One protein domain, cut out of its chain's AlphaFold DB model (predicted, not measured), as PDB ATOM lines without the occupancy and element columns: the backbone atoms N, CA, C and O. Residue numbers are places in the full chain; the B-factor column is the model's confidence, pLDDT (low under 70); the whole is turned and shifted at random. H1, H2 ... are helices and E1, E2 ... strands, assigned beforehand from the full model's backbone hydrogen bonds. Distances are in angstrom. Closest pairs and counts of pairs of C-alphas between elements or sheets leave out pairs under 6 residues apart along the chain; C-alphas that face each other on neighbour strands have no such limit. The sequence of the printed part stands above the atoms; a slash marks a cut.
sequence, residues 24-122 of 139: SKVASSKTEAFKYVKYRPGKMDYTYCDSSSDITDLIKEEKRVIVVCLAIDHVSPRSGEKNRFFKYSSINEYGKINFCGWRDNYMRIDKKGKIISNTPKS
ATOM      1  N   SER A  24       4.157   4.580  -5.955       97.00
ATOM      2  CA  SER A  24       3.347   5.790  -6.152       97.00
ATOM      3  C   SER A  24       1.989   5.435  -6.733       97.00
ATOM      4  O   SER A  24       0.970   5.936  -6.264       97.00
ATOM      5  N   LYS A  25       1.972   4.528  -7.713       96.38
ATOM      6  CA  LYS A  25       0.742   4.010  -8.313       96.38
ATOM      7  C   LYS A  25      -0.078   3.185  -7.323       96.38
ATOM      8  O   LYS A  25      -1.300   3.300  -7.292       96.38
ATOM      9  N   VAL A  26       0.585   2.373  -6.499       96.38
ATOM     10  CA  VAL A  26      -0.085   1.622  -5.428       96.38
ATOM     11  C   VAL A  26      -0.717   2.573  -4.413       96.38
ATOM     12  O   VAL A  26      -1.867   2.372  -4.044       96.38
ATOM     13  N   ALA A  27      -0.007   3.622  -3.990       96.38
ATOM     14  CA  ALA A  27      -0.503   4.574  -2.998       96.38
ATOM     15  C   ALA A  27      -1.627   5.491  -3.508       96.38
ATOM     16  O   ALA A  27      -2.383   6.025  -2.702       96.38
ATOM     17  N   SER A  28      -1.752   5.689  -4.823       96.38
ATOM     18  CA  SER A  28      -2.756   6.587  -5.410       96.38
ATOM     19  C   SER A  28      -4.061   5.895  -5.809       96.38
ATOM     20  O   SER A  28      -5.012   6.568  -6.204       96.38
ATOM     21  N   SER A  29      -4.144   4.564  -5.720       96.75
ATOM     22  CA  SER A  29      -5.303   3.814  -6.204       96.75
ATOM     23  C   SER A  29      -5.649   2.630  -5.309       96.75
ATOM     24  O   SER A  29      -4.913   1.647  -5.237       96.75
ATOM     25  N   LYS A  30      -6.851   2.671  -4.716       96.06
ATOM     26  CA  LYS A  30      -7.428   1.531  -3.984       96.06
ATOM     27  C   LYS A  30      -7.507   0.291  -4.871       96.06
ATOM     28  O   LYS A  30      -7.166  -0.800  -4.435       96.06
ATOM     29  N   THR A  31      -7.877   0.463  -6.138       95.81
ATOM     30  CA  THR A  31      -7.914  -0.627  -7.119       95.81
ATOM     31  C   THR A  31      -6.529  -1.223  -7.364       95.81
ATOM     32  O   THR A  31      -6.407  -2.442  -7.461       95.81
ATOM     33  N   GLU A  32      -5.482  -0.400  -7.453       96.19
ATOM     34  CA  GLU A  32      -4.115  -0.901  -7.630       96.19
ATOM     35  C   GLU A  32      -3.618  -1.628  -6.377       96.19
ATOM     36  O   GLU A  32      -3.149  -2.759  -6.483       96.19
ATOM     37  N   ALA A  33      -3.780  -1.033  -5.192       95.25
ATOM     38  CA  ALA A  33      -3.405  -1.652  -3.923       95.25
ATOM     39  C   ALA A  33      -4.148  -2.974  -3.680       95.25
ATOM     40  O   ALA A  33      -3.539  -3.970  -3.279       95.25
ATOM     41  N   PHE A  34      -5.440  -3.028  -4.009       94.69
ATOM     42  CA  PHE A  34      -6.271  -4.215  -3.832       94.69
ATOM     43  C   PHE A  34      -5.776  -5.431  -4.626       94.69
ATOM     44  O   PHE A  34      -5.942  -6.563  -4.184       94.69
ATOM     45  N   LYS A  35      -5.090  -5.243  -5.762       93.19
ATOM     46  CA  LYS A  35      -4.493  -6.366  -6.516       93.19
ATOM     47  C   LYS A  35      -3.530  -7.197  -5.666       93.19
ATOM     48  O   LYS A  35      -3.418  -8.410  -5.885       93.19
ATOM     49  N   TYR A  36      -2.866  -6.546  -4.715       92.00
ATOM     50  CA  TYR A  36      -1.951  -7.167  -3.771       92.00
ATOM     51  C   TYR A  36      -2.739  -7.745  -2.595       92.00
ATOM     52  O   TYR A  36      -2.717  -8.956  -2.394       92.00
ATOM     53  N   VAL A  37      -3.497  -6.913  -1.879       89.69
ATOM     54  CA  VAL A  37      -4.142  -7.287  -0.607       89.69
ATOM     55  C   VAL A  37      -5.488  -8.009  -0.745       89.69
ATOM     56  O   VAL A  37      -6.154  -8.225   0.256       89.69
ATOM     57  N   LYS A  38      -5.934  -8.402  -1.939       88.31
ATOM     58  CA  LYS A  38      -7.166  -9.196  -2.077       88.31
ATOM     59  C   LYS A  38      -7.013 -10.593  -1.475       88.31
ATOM     60  O   LYS A  38      -6.010 -11.270  -1.725       88.31
ATOM     61  N   TYR A  39      -8.042 -11.055  -0.766       77.56
ATOM     62  CA  TYR A  39      -8.100 -12.429  -0.270       77.56
ATOM     63  C   TYR A  39      -7.971 -13.442  -1.419       77.56
ATOM     64  O   TYR A  39      -8.544 -13.272  -2.500       77.56
ATOM     65  N   ARG A  40      -7.203 -14.512  -1.190       74.62
ATOM     66  CA  ARG A  40      -7.068 -15.637  -2.122       74.62
ATOM     67  C   ARG A  40      -7.435 -16.933  -1.393       74.62
ATOM     68  O   ARG A  40      -6.764 -17.262  -0.412       74.62
ATOM     69  N   PRO A  41      -8.452 -17.682  -1.860       65.88
ATOM     70  CA  PRO A  41      -8.821 -18.966  -1.267       65.88
ATOM     71  C   PRO A  41      -7.605 -19.891  -1.109       65.88
ATOM     72  O   PRO A  41      -6.785 -20.002  -2.020       65.88
ATOM     73  N   GLY A  42      -7.474 -20.526   0.059       63.66
ATOM     74  CA  GLY A  42      -6.347 -21.409   0.391       63.66
ATOM     75  C   GLY A  42      -5.163 -20.728   1.092       63.66
ATOM     76  O   GLY A  42      -4.241 -21.416   1.521       63.66
ATOM     77  N   LYS A  43      -5.189 -19.401   1.266       55.62
ATOM     78  CA  LYS A  43      -4.267 -18.661   2.140       55.62
ATOM     79  C   LYS A  43      -5.078 -17.872   3.164       55.62
ATOM     80  O   LYS A  43      -5.433 -16.723   2.923       55.62
ATOM     81  N   MET A  44      -5.407 -18.497   4.296       50.88
ATOM     82  CA  MET A  44      -5.919 -17.747   5.446       50.88
ATOM     83  C   MET A  44      -4.753 -16.976   6.060       50.88
ATOM     84  O   MET A  44      -3.968 -17.514   6.833       50.88
ATOM     85  N   ASP A  45      -4.614 -15.723   5.653       63.19
ATOM     86  CA  ASP A  45      -3.637 -14.794   6.198       63.19
ATOM     87  C   ASP A  45      -4.378 -13.483   6.550       63.19
ATOM     88  O   ASP A  45      -5.357 -13.096   5.908       63.19
ATOM     89  N   TYR A  46      -3.946 -12.831   7.630       69.81
ATOM     90  CA  TYR A  46      -4.604 -11.646   8.193       69.81
ATOM     91  C   TYR A  46      -4.319 -10.339   7.421       69.81
ATOM     92  O   TYR A  46      -4.805  -9.279   7.809       69.81
ATOM     93  N   THR A  47      -3.545 -10.394   6.334       70.44
ATOM     94  CA  THR A  47      -3.091  -9.258   5.512       70.44
ATOM     95  C   THR A  47      -4.092  -8.786   4.471       70.44
ATOM     96  O   THR A  47      -3.848  -7.771   3.809       70.44
ATOM     97  N   TYR A  48      -5.193  -9.509   4.291       81.56
ATOM     98  CA  TYR A  48      -6.086  -9.268   3.172       81.56
ATOM     99  C   TYR A  48      -7.290  -8.382   3.507       81.56
ATOM    100  O   TYR A  48      -7.751  -8.297   4.650       81.56
ATOM    101  N   CYS A  49      -7.808  -7.762   2.451       86.00
ATOM    102  CA  CYS A  49      -9.037  -6.987   2.397       86.00
ATOM    103  C   CYS A  49     -10.039  -7.735   1.513       86.00
ATOM    104  O   CYS A  49      -9.642  -8.375   0.530       86.00
ATOM    105  N   ASP A  50     -11.321  -7.654   1.859       84.88
ATOM    106  CA  ASP A  50     -12.370  -8.406   1.168       84.88
ATOM    107  C   ASP A  50     -12.776  -7.707  -0.140       84.88
ATOM    108  O   ASP A  50     -12.977  -8.361  -1.165       84.88
ATOM    109  N   SER A  51     -12.779  -6.371  -0.144       88.75
ATOM    110  CA  SER A  51     -13.023  -5.528  -1.315       88.75
ATOM    111  C   SER A  51     -12.061  -4.335  -1.394       88.75
ATOM    112  O   SER A  51     -11.499  -3.879  -0.397       88.75
ATOM    113  N   SER A  52     -11.895  -3.771  -2.596       91.81
ATOM    114  CA  SER A  52     -11.168  -2.506  -2.784       91.81
ATOM    115  C   SER A  52     -11.877  -1.325  -2.116       91.81
ATOM    116  O   SER A  52     -11.217  -0.360  -1.734       91.81
ATOM    117  N   SER A  53     -13.203  -1.404  -1.950       90.75
ATOM    118  CA  SER A  53     -14.000  -0.417  -1.211       90.75
ATOM    119  C   SER A  53     -13.653  -0.368   0.271       90.75
ATOM    120  O   SER A  53     -13.808   0.682   0.892       90.75
ATOM    121  N   ASP A  54     -13.162  -1.478   0.819       89.38
ATOM    122  CA  ASP A  54     -12.843  -1.594   2.240       89.38
ATOM    123  C   ASP A  54     -11.497  -0.953   2.561       89.38
ATOM    124  O   ASP A  54     -11.211  -0.677   3.721       89.38
ATOM    125  N   ILE A  55     -10.670  -0.674   1.547       92.62
ATOM    126  CA  ILE A  55      -9.453   0.113   1.722       92.62
ATOM    127  C   ILE A  55      -9.884   1.528   2.092       92.62
ATOM    128  O   ILE A  55     -10.422   2.262   1.259       92.62
ATOM    129  N   THR A  56      -9.652   1.929   3.332       89.88
ATOM    130  CA  THR A  56      -9.997   3.269   3.801       89.88
ATOM    131  C   THR A  56      -8.884   4.251   3.500       89.88
ATOM    132  O   THR A  56      -9.188   5.312   2.968       89.88
ATOM    133  N   ASP A  57      -7.626   3.850   3.710       92.19
ATOM    134  CA  ASP A  57      -6.449   4.690   3.482       92.19
ATOM    135  C   ASP A  57      -5.278   3.942   2.843       92.19
ATOM    136  O   ASP A  57      -5.105   2.727   2.998       92.19
ATOM    137  N   LEU A  58      -4.448   4.722   2.150       93.88
ATOM    138  CA  LEU A  58      -3.178   4.316   1.566       93.88
ATOM    139  C   LEU A  58      -2.105   5.315   1.992       93.88
ATOM    140  O   LEU A  58      -2.165   6.492   1.643       93.88
ATOM    141  N   ILE A  59      -1.118   4.848   2.751       92.25
ATOM    142  CA  ILE A  59      -0.065   5.700   3.306       92.25
ATOM    143  C   ILE A  59       1.246   5.309   2.640       92.25
ATOM    144  O   ILE A  59       1.754   4.203   2.836       92.25
ATOM    145  N   LYS A  60       1.779   6.211   1.818       93.31
ATOM    146  CA  LYS A  60       3.052   6.001   1.133       93.31
ATOM    147  C   LYS A  60       4.216   6.273   2.082       93.31
ATOM    148  O   LYS A  60       4.304   7.345   2.669       93.31
ATOM    149  N   GLU A  61       5.139   5.327   2.147       91.31
ATOM    150  CA  GLU A  61       6.460   5.489   2.744       91.31
ATOM    151  C   GLU A  61       7.541   5.247   1.677       91.31
ATOM    152  O   GLU A  61       7.240   4.893   0.537       91.31
ATOM    153  N   GLU A  62       8.812   5.433   2.037       90.94
ATOM    154  CA  GLU A  62       9.939   5.318   1.100       90.94
ATOM    155  C   GLU A  62       9.989   3.951   0.393       90.94
ATOM    156  O   GLU A  62      10.154   3.885  -0.822       90.94
ATOM    157  N   LYS A  63       9.811   2.856   1.146       91.88
ATOM    158  CA  LYS A  63      10.023   1.477   0.655       91.88
ATOM    159  C   LYS A  63       8.771   0.609   0.657       91.88
ATOM    160  O   LYS A  63       8.839  -0.593   0.379       91.88
ATOM    161  N   ARG A  64       7.626   1.189   1.018       93.38
ATOM    162  CA  ARG A  64       6.364   0.462   1.134       93.38
ATOM    163  C   ARG A  64       5.151   1.383   1.096       93.38
ATOM    164  O   ARG A  64       5.261   2.591   1.277       93.38
ATOM    165  N   VAL A  65       3.985   0.781   0.920       94.75
ATOM    166  CA  VAL A  65       2.682   1.408   1.133       94.75
ATOM    167  C   VAL A  65       1.979   0.670   2.262       94.75
ATOM    168  O   VAL A  65       1.865  -0.555   2.214       94.75
ATOM    169  N   ILE A  66       1.509   1.405   3.266       92.75
ATOM    170  CA  ILE A  66       0.598   0.869   4.275       92.75
ATOM    171  C   ILE A  66      -0.819   0.950   3.723       92.75
ATOM    172  O   ILE A  66      -1.287   2.016   3.324       92.75
ATOM    173  N   VAL A  67      -1.490  -0.190   3.709       93.06
ATOM    174  CA  VAL A  67      -2.887  -0.341   3.328       93.06
ATOM    175  C   VAL A  67      -3.702  -0.506   4.599       93.06
ATOM    176  O   VAL A  67      -3.430  -1.403   5.400       93.06
ATOM    177  N   VAL A  68      -4.690   0.366   4.779       90.31
ATOM    178  CA  VAL A  68      -5.641   0.299   5.888       90.31
ATOM    179  C   VAL A  68      -6.968  -0.205   5.351       90.31
ATOM    180  O   VAL A  68      -7.538   0.414   4.454       90.31
ATOM    181  N   CYS A  69      -7.459  -1.313   5.895       88.62
ATOM    182  CA  CYS A  69      -8.708  -1.931   5.468       88.62
ATOM    183  C   CYS A  69      -9.718  -2.016   6.602       88.62
ATOM    184  O   CYS A  69      -9.391  -2.470   7.698       88.62
ATOM    185  N   LEU A  70     -10.955  -1.623   6.322       86.38
ATOM    186  CA  LEU A  70     -12.101  -1.811   7.193       86.38
ATOM    187  C   LEU A  70     -12.497  -3.290   7.172       86.38
ATOM    188  O   LEU A  70     -13.026  -3.795   6.194       86.38
ATOM    189  N   ALA A  71     -12.194  -3.998   8.252       72.81
ATOM    190  CA  ALA A  71     -12.395  -5.436   8.359       72.81
ATOM    191  C   ALA A  71     -13.794  -5.820   8.844       72.81
ATOM    192  O   ALA A  71     -14.314  -6.863   8.468       72.81
ATOM    193  N   ILE A  72     -14.374  -5.020   9.737       70.19
ATOM    194  CA  ILE A  72     -15.709  -5.248  10.294       70.19
ATOM    195  C   ILE A  72     -16.340  -3.872  10.503       70.19
ATOM    196  O   ILE A  72     -15.736  -3.026  11.161       70.19
ATOM    197  N   ASP A  73     -17.550  -3.666   9.981       68.19
ATOM    198  CA  ASP A  73     -18.428  -2.527  10.293       68.19
ATOM    199  C   ASP A  73     -19.740  -3.084  10.861       68.19
ATOM    200  O   ASP A  73     -20.701  -3.354  10.140       68.19
ATOM    201  N   HIS A  74     -19.752  -3.377  12.163       70.25
ATOM    202  CA  HIS A  74     -20.910  -3.981  12.821       70.25
ATOM    203  C   HIS A  74     -21.826  -2.899  13.381       70.25
ATOM    204  O   HIS A  74     -21.413  -2.142  14.259       70.25
ATOM    205  N   VAL A  75     -23.092  -2.891  12.969       67.88
ATOM    206  CA  VAL A  75     -24.118  -2.000  13.523       67.88
ATOM    207  C   VAL A  75     -24.972  -2.759  14.537       67.88
ATOM    208  O   VAL A  75     -25.655  -3.715  14.189       67.88
ATOM    209  N   SER A  76     -24.955  -2.325  15.797       69.12
ATOM    210  CA  SER A  76     -25.843  -2.820  16.848       69.12
ATOM    211  C   SER A  76     -27.302  -2.510  16.488       69.12
ATOM    212  O   SER A  76     -27.668  -1.332  16.438       69.12
ATOM    213  N   PRO A  77     -28.172  -3.520  16.295       68.75
ATOM    214  CA  PRO A  77     -29.555  -3.287  15.875       68.75
ATOM    215  C   PRO A  77     -30.375  -2.481  16.892       68.75
ATOM    216  O   PRO A  77     -31.284  -1.747  16.519       68.75
ATOM    217  N   ARG A  78     -30.048  -2.602  18.189       70.69
ATOM    218  CA  ARG A  78     -30.786  -1.942  19.279       70.69
ATOM    219  C   ARG A  78     -30.362  -0.490  19.483       70.69
ATOM    220  O   ARG A  78     -31.215   0.386  19.598       70.69
ATOM    221  N   SER A  79     -29.057  -0.225  19.535       65.88
ATOM    222  CA  SER A  79     -28.530   1.118  19.813       65.88
ATOM    223  C   SER A  79     -28.253   1.935  18.546       65.88
ATOM    224  O   SER A  79     -28.189   3.161  18.610       65.88
ATOM    225  N   GLY A  80     -28.148   1.292  17.378       63.12
ATOM    226  CA  GLY A  80     -27.663   1.915  16.142       63.12
ATOM    227  C   GLY A  80     -26.157   2.186  16.157       63.12
ATOM    228  O   GLY A  80     -25.643   2.833  15.250       63.12
ATOM    229  N   GLU A  81     -25.458   1.708  17.188       63.62
ATOM    230  CA  GLU A  81     -24.030   1.938  17.374       63.62
ATOM    231  C   GLU A  81     -23.222   1.109  16.398       63.62
ATOM    232  O   GLU A  81     -23.388  -0.109  16.319       63.62
ATOM    233  N   LYS A  82     -22.321   1.769  15.682       67.12
ATOM    234  CA  LYS A  82     -21.364   1.095  14.807       67.12
ATOM    235  C   LYS A  82     -20.111   0.722  15.593       67.12
ATOM    236  O   LYS A  82     -19.732   1.468  16.485       67.12
ATOM    237  N   ASN A  83     -19.483  -0.398  15.255       67.31
ATOM    238  CA  ASN A  83     -18.154  -0.804  15.707       67.31
ATOM    239  C   ASN A  83     -17.301  -1.066  14.464       67.31
ATOM    240  O   ASN A  83     -17.702  -1.878  13.628       67.31
ATOM    241  N   ARG A  84     -16.143  -0.402  14.350       72.94
ATOM    242  CA  ARG A  84     -15.291  -0.454  13.153       72.94
ATOM    243  C   ARG A  84     -13.898  -0.991  13.441       72.94
ATOM    244  O   ARG A  84     -13.130  -0.391  14.181       72.94
ATOM    245  N   PHE A  85     -13.537  -2.080  12.786       76.56
ATOM    246  CA  PHE A  85     -12.258  -2.750  12.988       76.56
ATOM    247  C   PHE A  85     -11.368  -2.530  11.775       76.56
ATOM    248  O   PHE A  85     -11.833  -2.690  10.648       76.56
ATOM    249  N   PHE A  86     -10.099  -2.190  11.992       81.62
ATOM    250  CA  PHE A  86      -9.150  -1.948  10.907       81.62
ATOM    251  C   PHE A  86      -8.043  -2.999  10.896       81.62
ATOM    252  O   PHE A  86      -7.473  -3.321  11.939       81.62
ATOM    253  N   LYS A  87      -7.714  -3.499   9.706       84.94
ATOM    254  CA  LYS A  87      -6.519  -4.294   9.416       84.94
ATOM    255  C   LYS A  87      -5.489  -3.410   8.726       84.94
ATOM    256  O   LYS A  87      -5.842  -2.559   7.912       84.94
ATOM    257  N   TYR A  88      -4.224  -3.650   9.031       87.00
ATOM    258  CA  TYR A  88      -3.094  -2.936   8.462       87.00
ATOM    259  C   TYR A  88      -2.183  -3.936   7.768       87.00
ATOM    260  O   TYR A  88      -1.777  -4.938   8.362       87.00
ATOM    261  N   SER A  89      -1.802  -3.623   6.538       89.94
ATOM    262  CA  SER A  89      -0.875  -4.428   5.746       89.94
ATOM    263  C   SER A  89       0.148  -3.531   5.076       89.94
ATOM    264  O   SER A  89      -0.180  -2.423   4.675       89.94
ATOM    265  N   SER A  90       1.383  -3.996   4.918       91.62
ATOM    266  CA  SER A  90       2.395  -3.277   4.138       91.62
ATOM    267  C   SER A  90       2.657  -3.979   2.814       91.62
ATOM    268  O   SER A  90       2.917  -5.182   2.831       91.62
ATOM    269  N   ILE A  91       2.687  -3.238   1.709       93.50
ATOM    270  CA  ILE A  91       3.169  -3.700   0.402       93.50
ATOM    271  C   ILE A  91       4.549  -3.083   0.171       93.50
ATOM    272  O   ILE A  91       4.653  -1.860   0.141       93.50
ATOM    273  N   ASN A  92       5.604  -3.884   0.020       93.81
ATOM    274  CA  ASN A  92       6.955  -3.362  -0.229       93.81
ATOM    275  C   ASN A  92       7.247  -3.123  -1.724       93.81
ATOM    276  O   ASN A  92       6.446  -3.464  -2.592       93.81
ATOM    277  N   GLU A  93       8.430  -2.588  -2.032       94.50
ATOM    278  CA  GLU A  93       8.904  -2.323  -3.404       94.50
ATOM    279  C   GLU A  93       8.976  -3.555  -4.325       94.50
ATOM    280  O   GLU A  93       9.106  -3.407  -5.535       94.50
ATOM    281  N   TYR A  94       8.832  -4.766  -3.783       93.56
ATOM    282  CA  TYR A  94       8.795  -6.028  -4.528       93.56
ATOM    283  C   TYR A  94       7.389  -6.650  -4.587       93.56
ATOM    284  O   TYR A  94       7.228  -7.783  -5.033       93.56
ATOM    285  N   GLY A  95       6.357  -5.950  -4.102       90.44
ATOM    286  CA  GLY A  95       4.980  -6.448  -4.055       90.44
ATOM    287  C   GLY A  95       4.722  -7.517  -2.994       90.44
ATOM    288  O   GLY A  95       3.657  -8.136  -2.997       90.44
ATOM    289  N   LYS A  96       5.664  -7.737  -2.069       90.31
ATOM    290  CA  LYS A  96       5.459  -8.615  -0.916       90.31
ATOM    291  C   LYS A  96       4.576  -7.912   0.108       90.31
ATOM    292  O   LYS A  96       4.783  -6.739   0.417       90.31
ATOM    293  N   ILE A  97       3.632  -8.671   0.652       88.75
ATOM    294  CA  ILE A  97       2.658  -8.206   1.635       88.75
ATOM    295  C   ILE A  97       3.053  -8.754   3.003       88.75
ATOM    296  O   ILE A  97       3.398  -9.930   3.111       88.75
ATOM    297  N   ASN A  98       3.000  -7.916   4.035       87.00
ATOM    298  CA  ASN A  98       3.172  -8.340   5.424       87.00
ATOM    299  C   ASN A  98       2.037  -7.793   6.290       87.00
ATOM    300  O   ASN A  98       1.568  -6.674   6.066       87.00
ATOM    301  N   PHE A  99       1.636  -8.571   7.297       84.56
ATOM    302  CA  PHE A  99       0.613  -8.157   8.252       84.56
ATOM    303  C   PHE A  99       1.217  -7.181   9.242       84.56
ATOM    304  O   PHE A  99       2.171  -7.507   9.945       84.56
ATOM    305  N   CYS A 100       0.633  -5.995   9.306       81.19
ATOM    306  CA  CYS A 100       1.033  -4.930  10.211       81.19
ATOM    307  C   CYS A 100       0.131  -4.843  11.448       81.19
ATOM    308  O   CYS A 100       0.326  -3.958  12.273       81.19
ATOM    309  N   GLY A 101      -0.815  -5.773  11.612       78.56
ATOM    310  CA  GLY A 101      -1.690  -5.854  12.774       78.56
ATOM    311  C   GLY A 101      -3.131  -5.470  12.473       78.56
ATOM    312  O   GLY A 101      -3.484  -5.029  11.382       78.56
ATOM    313  N   TRP A 102      -3.967  -5.631  13.486       76.19
ATOM    314  CA  TRP A 102      -5.310  -5.073  13.547       76.19
ATOM    315  C   TRP A 102      -5.398  -4.062  14.688       76.19
ATOM    316  O   TRP A 102      -4.669  -4.138  15.679       76.19
ATOM    317  N   ARG A 103      -6.284  -3.088  14.530       69.00
ATOM    318  CA  ARG A 103      -6.707  -2.204  15.606       69.00
ATOM    319  C   ARG A 103      -8.214  -2.294  15.687       69.00
ATOM    320  O   ARG A 103      -8.931  -1.838  14.791       69.00
ATOM    321  N   ASP A 104      -8.675  -2.851  16.792       60.47
ATOM    322  CA  ASP A 104     -10.078  -2.848  17.156       60.47
ATOM    323  C   ASP A 104     -10.403  -1.428  17.628       60.47
ATOM    324  O   ASP A 104     -10.313  -1.105  18.813       60.47
ATOM    325  N   ASN A 105     -10.706  -0.518  16.704       58.31
ATOM    326  CA  ASN A 105     -11.271   0.760  17.102       58.31
ATOM    327  C   ASN A 105     -12.707   0.496  17.537       58.31
ATOM    328  O   ASN A 105     -13.624   0.368  16.728       58.31
ATOM    329  N   TYR A 106     -12.933   0.441  18.846       61.62
ATOM    330  CA  TYR A 106     -14.279   0.535  19.379       61.62
ATOM    331  C   TYR A 106     -14.744   1.987  19.224       61.62
ATOM    332  O   TYR A 106     -14.746   2.793  20.159       61.62
ATOM    333  N   MET A 107     -15.036   2.345  17.975       64.75
ATOM    334  CA  MET A 107     -15.541   3.642  17.588       64.75
ATOM    335  C   MET A 107     -17.059   3.572  17.596       64.75
ATOM    336  O   MET A 107     -17.635   3.146  16.603       64.75
ATOM    337  N   ARG A 108     -17.697   3.990  18.695       67.62
ATOM    338  CA  ARG A 108     -19.156   4.121  18.748       67.62
ATOM    339  C   ARG A 108     -19.545   5.322  17.909       67.62
ATOM    340  O   ARG A 108     -19.147   6.445  18.213       67.62
ATOM    341  N   ILE A 109     -20.339   5.079  16.881       71.00
ATOM    342  CA  ILE A 109     -20.936   6.122  16.050       71.00
ATOM    343  C   ILE A 109     -22.433   6.169  16.358       71.00
ATOM    344  O   ILE A 109     -23.063   5.115  16.440       71.00
ATOM    345  N   ASP A 110     -22.999   7.362  16.542       70.56
ATOM    346  CA  ASP A 110     -24.441   7.527  16.721       70.56
ATOM    347  C   ASP A 110     -25.214   7.319  15.406       70.56
ATOM    348  O   ASP A 110     -24.651   7.184  14.315       70.56
ATOM    349  N   LYS A 111     -26.548   7.337  15.495       69.69
ATOM    350  CA  LYS A 111     -27.442   7.186  14.336       69.69
ATOM    351  C   LYS A 111     -27.283   8.289  13.276       69.69
ATOM    352  O   LYS A 111     -27.758   8.113  12.160       69.69
ATOM    353  N   LYS A 112     -26.645   9.414  13.611       74.00
ATOM    354  CA  LYS A 112     -26.387  10.554  12.718       74.00
ATOM    355  C   LYS A 112     -24.988  10.506  12.099       74.00
ATOM    356  O   LYS A 112     -24.624  11.418  11.366       74.00
ATOM    357  N   GLY A 113     -24.204   9.462  12.374       66.19
ATOM    358  CA  GLY A 113     -22.839   9.339  11.871       66.19
ATOM    359  C   GLY A 113     -21.794  10.071  12.718       66.19
ATOM    360  O   GLY A 113     -20.634  10.120  12.318       66.19
ATOM    361  N   LYS A 114     -22.157  10.620  13.885       76.56
ATOM    362  CA  LYS A 114     -21.217  11.312  14.773       76.56
ATOM    363  C   LYS A 114     -20.472  10.311  15.651       76.56
ATOM    364  O   LYS A 114     -21.079   9.444  16.277       76.56
ATOM    365  N   ILE A 115     -19.155  10.468  15.750       74.25
ATOM    366  CA  ILE A 115     -18.315   9.684  16.663       74.25
ATOM    367  C   ILE A 115     -18.648  10.082  18.112       74.25
ATOM    368  O   ILE A 115     -18.465  11.235  18.500       74.25
ATOM    369  N   ILE A 116     -19.150   9.131  18.906       78.50
ATOM    370  CA  ILE A 116     -19.477   9.291  20.334       78.50
ATOM    371  C   ILE A 116     -18.285   8.898  21.207       78.50
ATOM    372  O   ILE A 116     -17.977   9.564  22.191       78.50
ATOM    373  N   SER A 117     -17.610   7.804  20.863       71.88
ATOM    374  CA  SER A 117     -16.408   7.349  21.558       71.88
ATOM    375  C   SER A 117     -15.475   6.673  20.573       71.88
ATOM    376  O   SER A 117     -15.936   6.070  19.609       71.88
ATOM    377  N   ASN A 118     -14.174   6.731  20.833       68.81
ATOM    378  CA  ASN A 118     -13.169   6.003  20.070       68.81
ATOM    379  C   ASN A 118     -12.177   5.382  21.049       68.81
ATOM    380  O   ASN A 118     -11.216   6.026  21.469       68.81
ATOM    381  N   THR A 119     -12.453   4.148  21.463       62.03
ATOM    382  CA  THR A 119     -11.584   3.415  22.381       62.03
ATOM    383  C   THR A 119     -10.792   2.382  21.585       62.03
ATOM    384  O   THR A 119     -11.381   1.419  21.090       62.03
ATOM    385  N   PRO A 120      -9.467   2.538  21.439       57.81
ATOM    386  CA  PRO A 120      -8.645   1.497  20.845       57.81
ATOM    387  C   PRO A 120      -8.612   0.289  21.788       57.81
ATOM    388  O   PRO A 120      -8.090   0.382  22.898       57.81
ATOM    389  N   LYS A 121      -9.169  -0.849  21.367       53.41
ATOM    390  CA  LYS A 121      -9.018  -2.126  22.066       53.41
ATOM    391  C   LYS A 121      -7.794  -2.843  21.492       53.41
ATOM    392  O   LYS A 121      -7.614  -2.954  20.281       53.41
ATOM    393  N   SER A 122      -6.897  -3.265  22.375       49.94
ATOM    394  CA  SER A 122      -5.656  -3.946  22.017       49.94
ATOM    395  C   SER A 122      -5.916  -5.428  21.739       49.94
ATOM    396  O   SER A 122      -5.874  -6.256  22.643       49.94
TER     397      SER A 122
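This is residues 24 to 122 of the 139 residues of the protein "Putative lipoprotein" of Aliivibrio wodanis (UniProt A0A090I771). One long, twisted and curled sheet of five strands forms a wall, with two short helices, H1 and H2, over one face near one end and the other face bare. The edge strands lie toward opposite ends: E1 beside the first part of E2, E5 beside the last part of E4. The printed part has 99 residues, in the order H1 H2 E1 E2 E3 E4 E5; the sheet is antiparallel, ordered E1 E2 E3 E4 E5, and the class is mixed. It is compact, with a radius of gyration of the C-alphas of 14.6 A, and spans 45 by 30 by 25 A.

H1, residues 24 to 28, begins at C-alpha 24 (3.347, 5.790, -6.152). H2 is residues 30 to 37, E1 55 to 60, E2 64 to 75 with 33.0 A, E3 82 to 92 with 32.4 A, E4 97 to 109 with 31.1 A. E5, residues 115 to 121, ends at C-alpha 121 (-9.018, -2.126, 22.066).

The five strands form a meander, each the antiparallel neighbour of the one before. Within hydrogen-bond range are N 56 and O 68 of hairpin E1 and E2, 2.8 A; N 69 and O 87 of E2 and E3, 2.9 A; N 88 and O 101 of E3 and E4, 2.8 A; and N 108 and O 117 of E4 and E5, 2.9 A. E4 bends by 56 degrees at residue 106. H1 is over E1, at a height over the sheet of 7.7 A; the closest C-alphas are those of Ala 27 and Leu 58, 5.3 A. H2, on the same face, runs across the strands, at 84 degrees to E2 on the local plane. H1 and H2 touch only at the corner, Val 26 to Ala 33, C-alphas 4.9 A apart. Every O i to N i+4 pair is within range in H1, and 2 of 4 in H2.

The C-alphas of Arg 78 and Tyr 94 are farthest apart, 46.4 A. The printed part has no cut. The link from H2 to E1, residues 38 to 54, is long. Mean pLDDT of the printed part is 80.2; 28 residues are under 70, among them 41 to 46, 103 to 108 and 118 to 122.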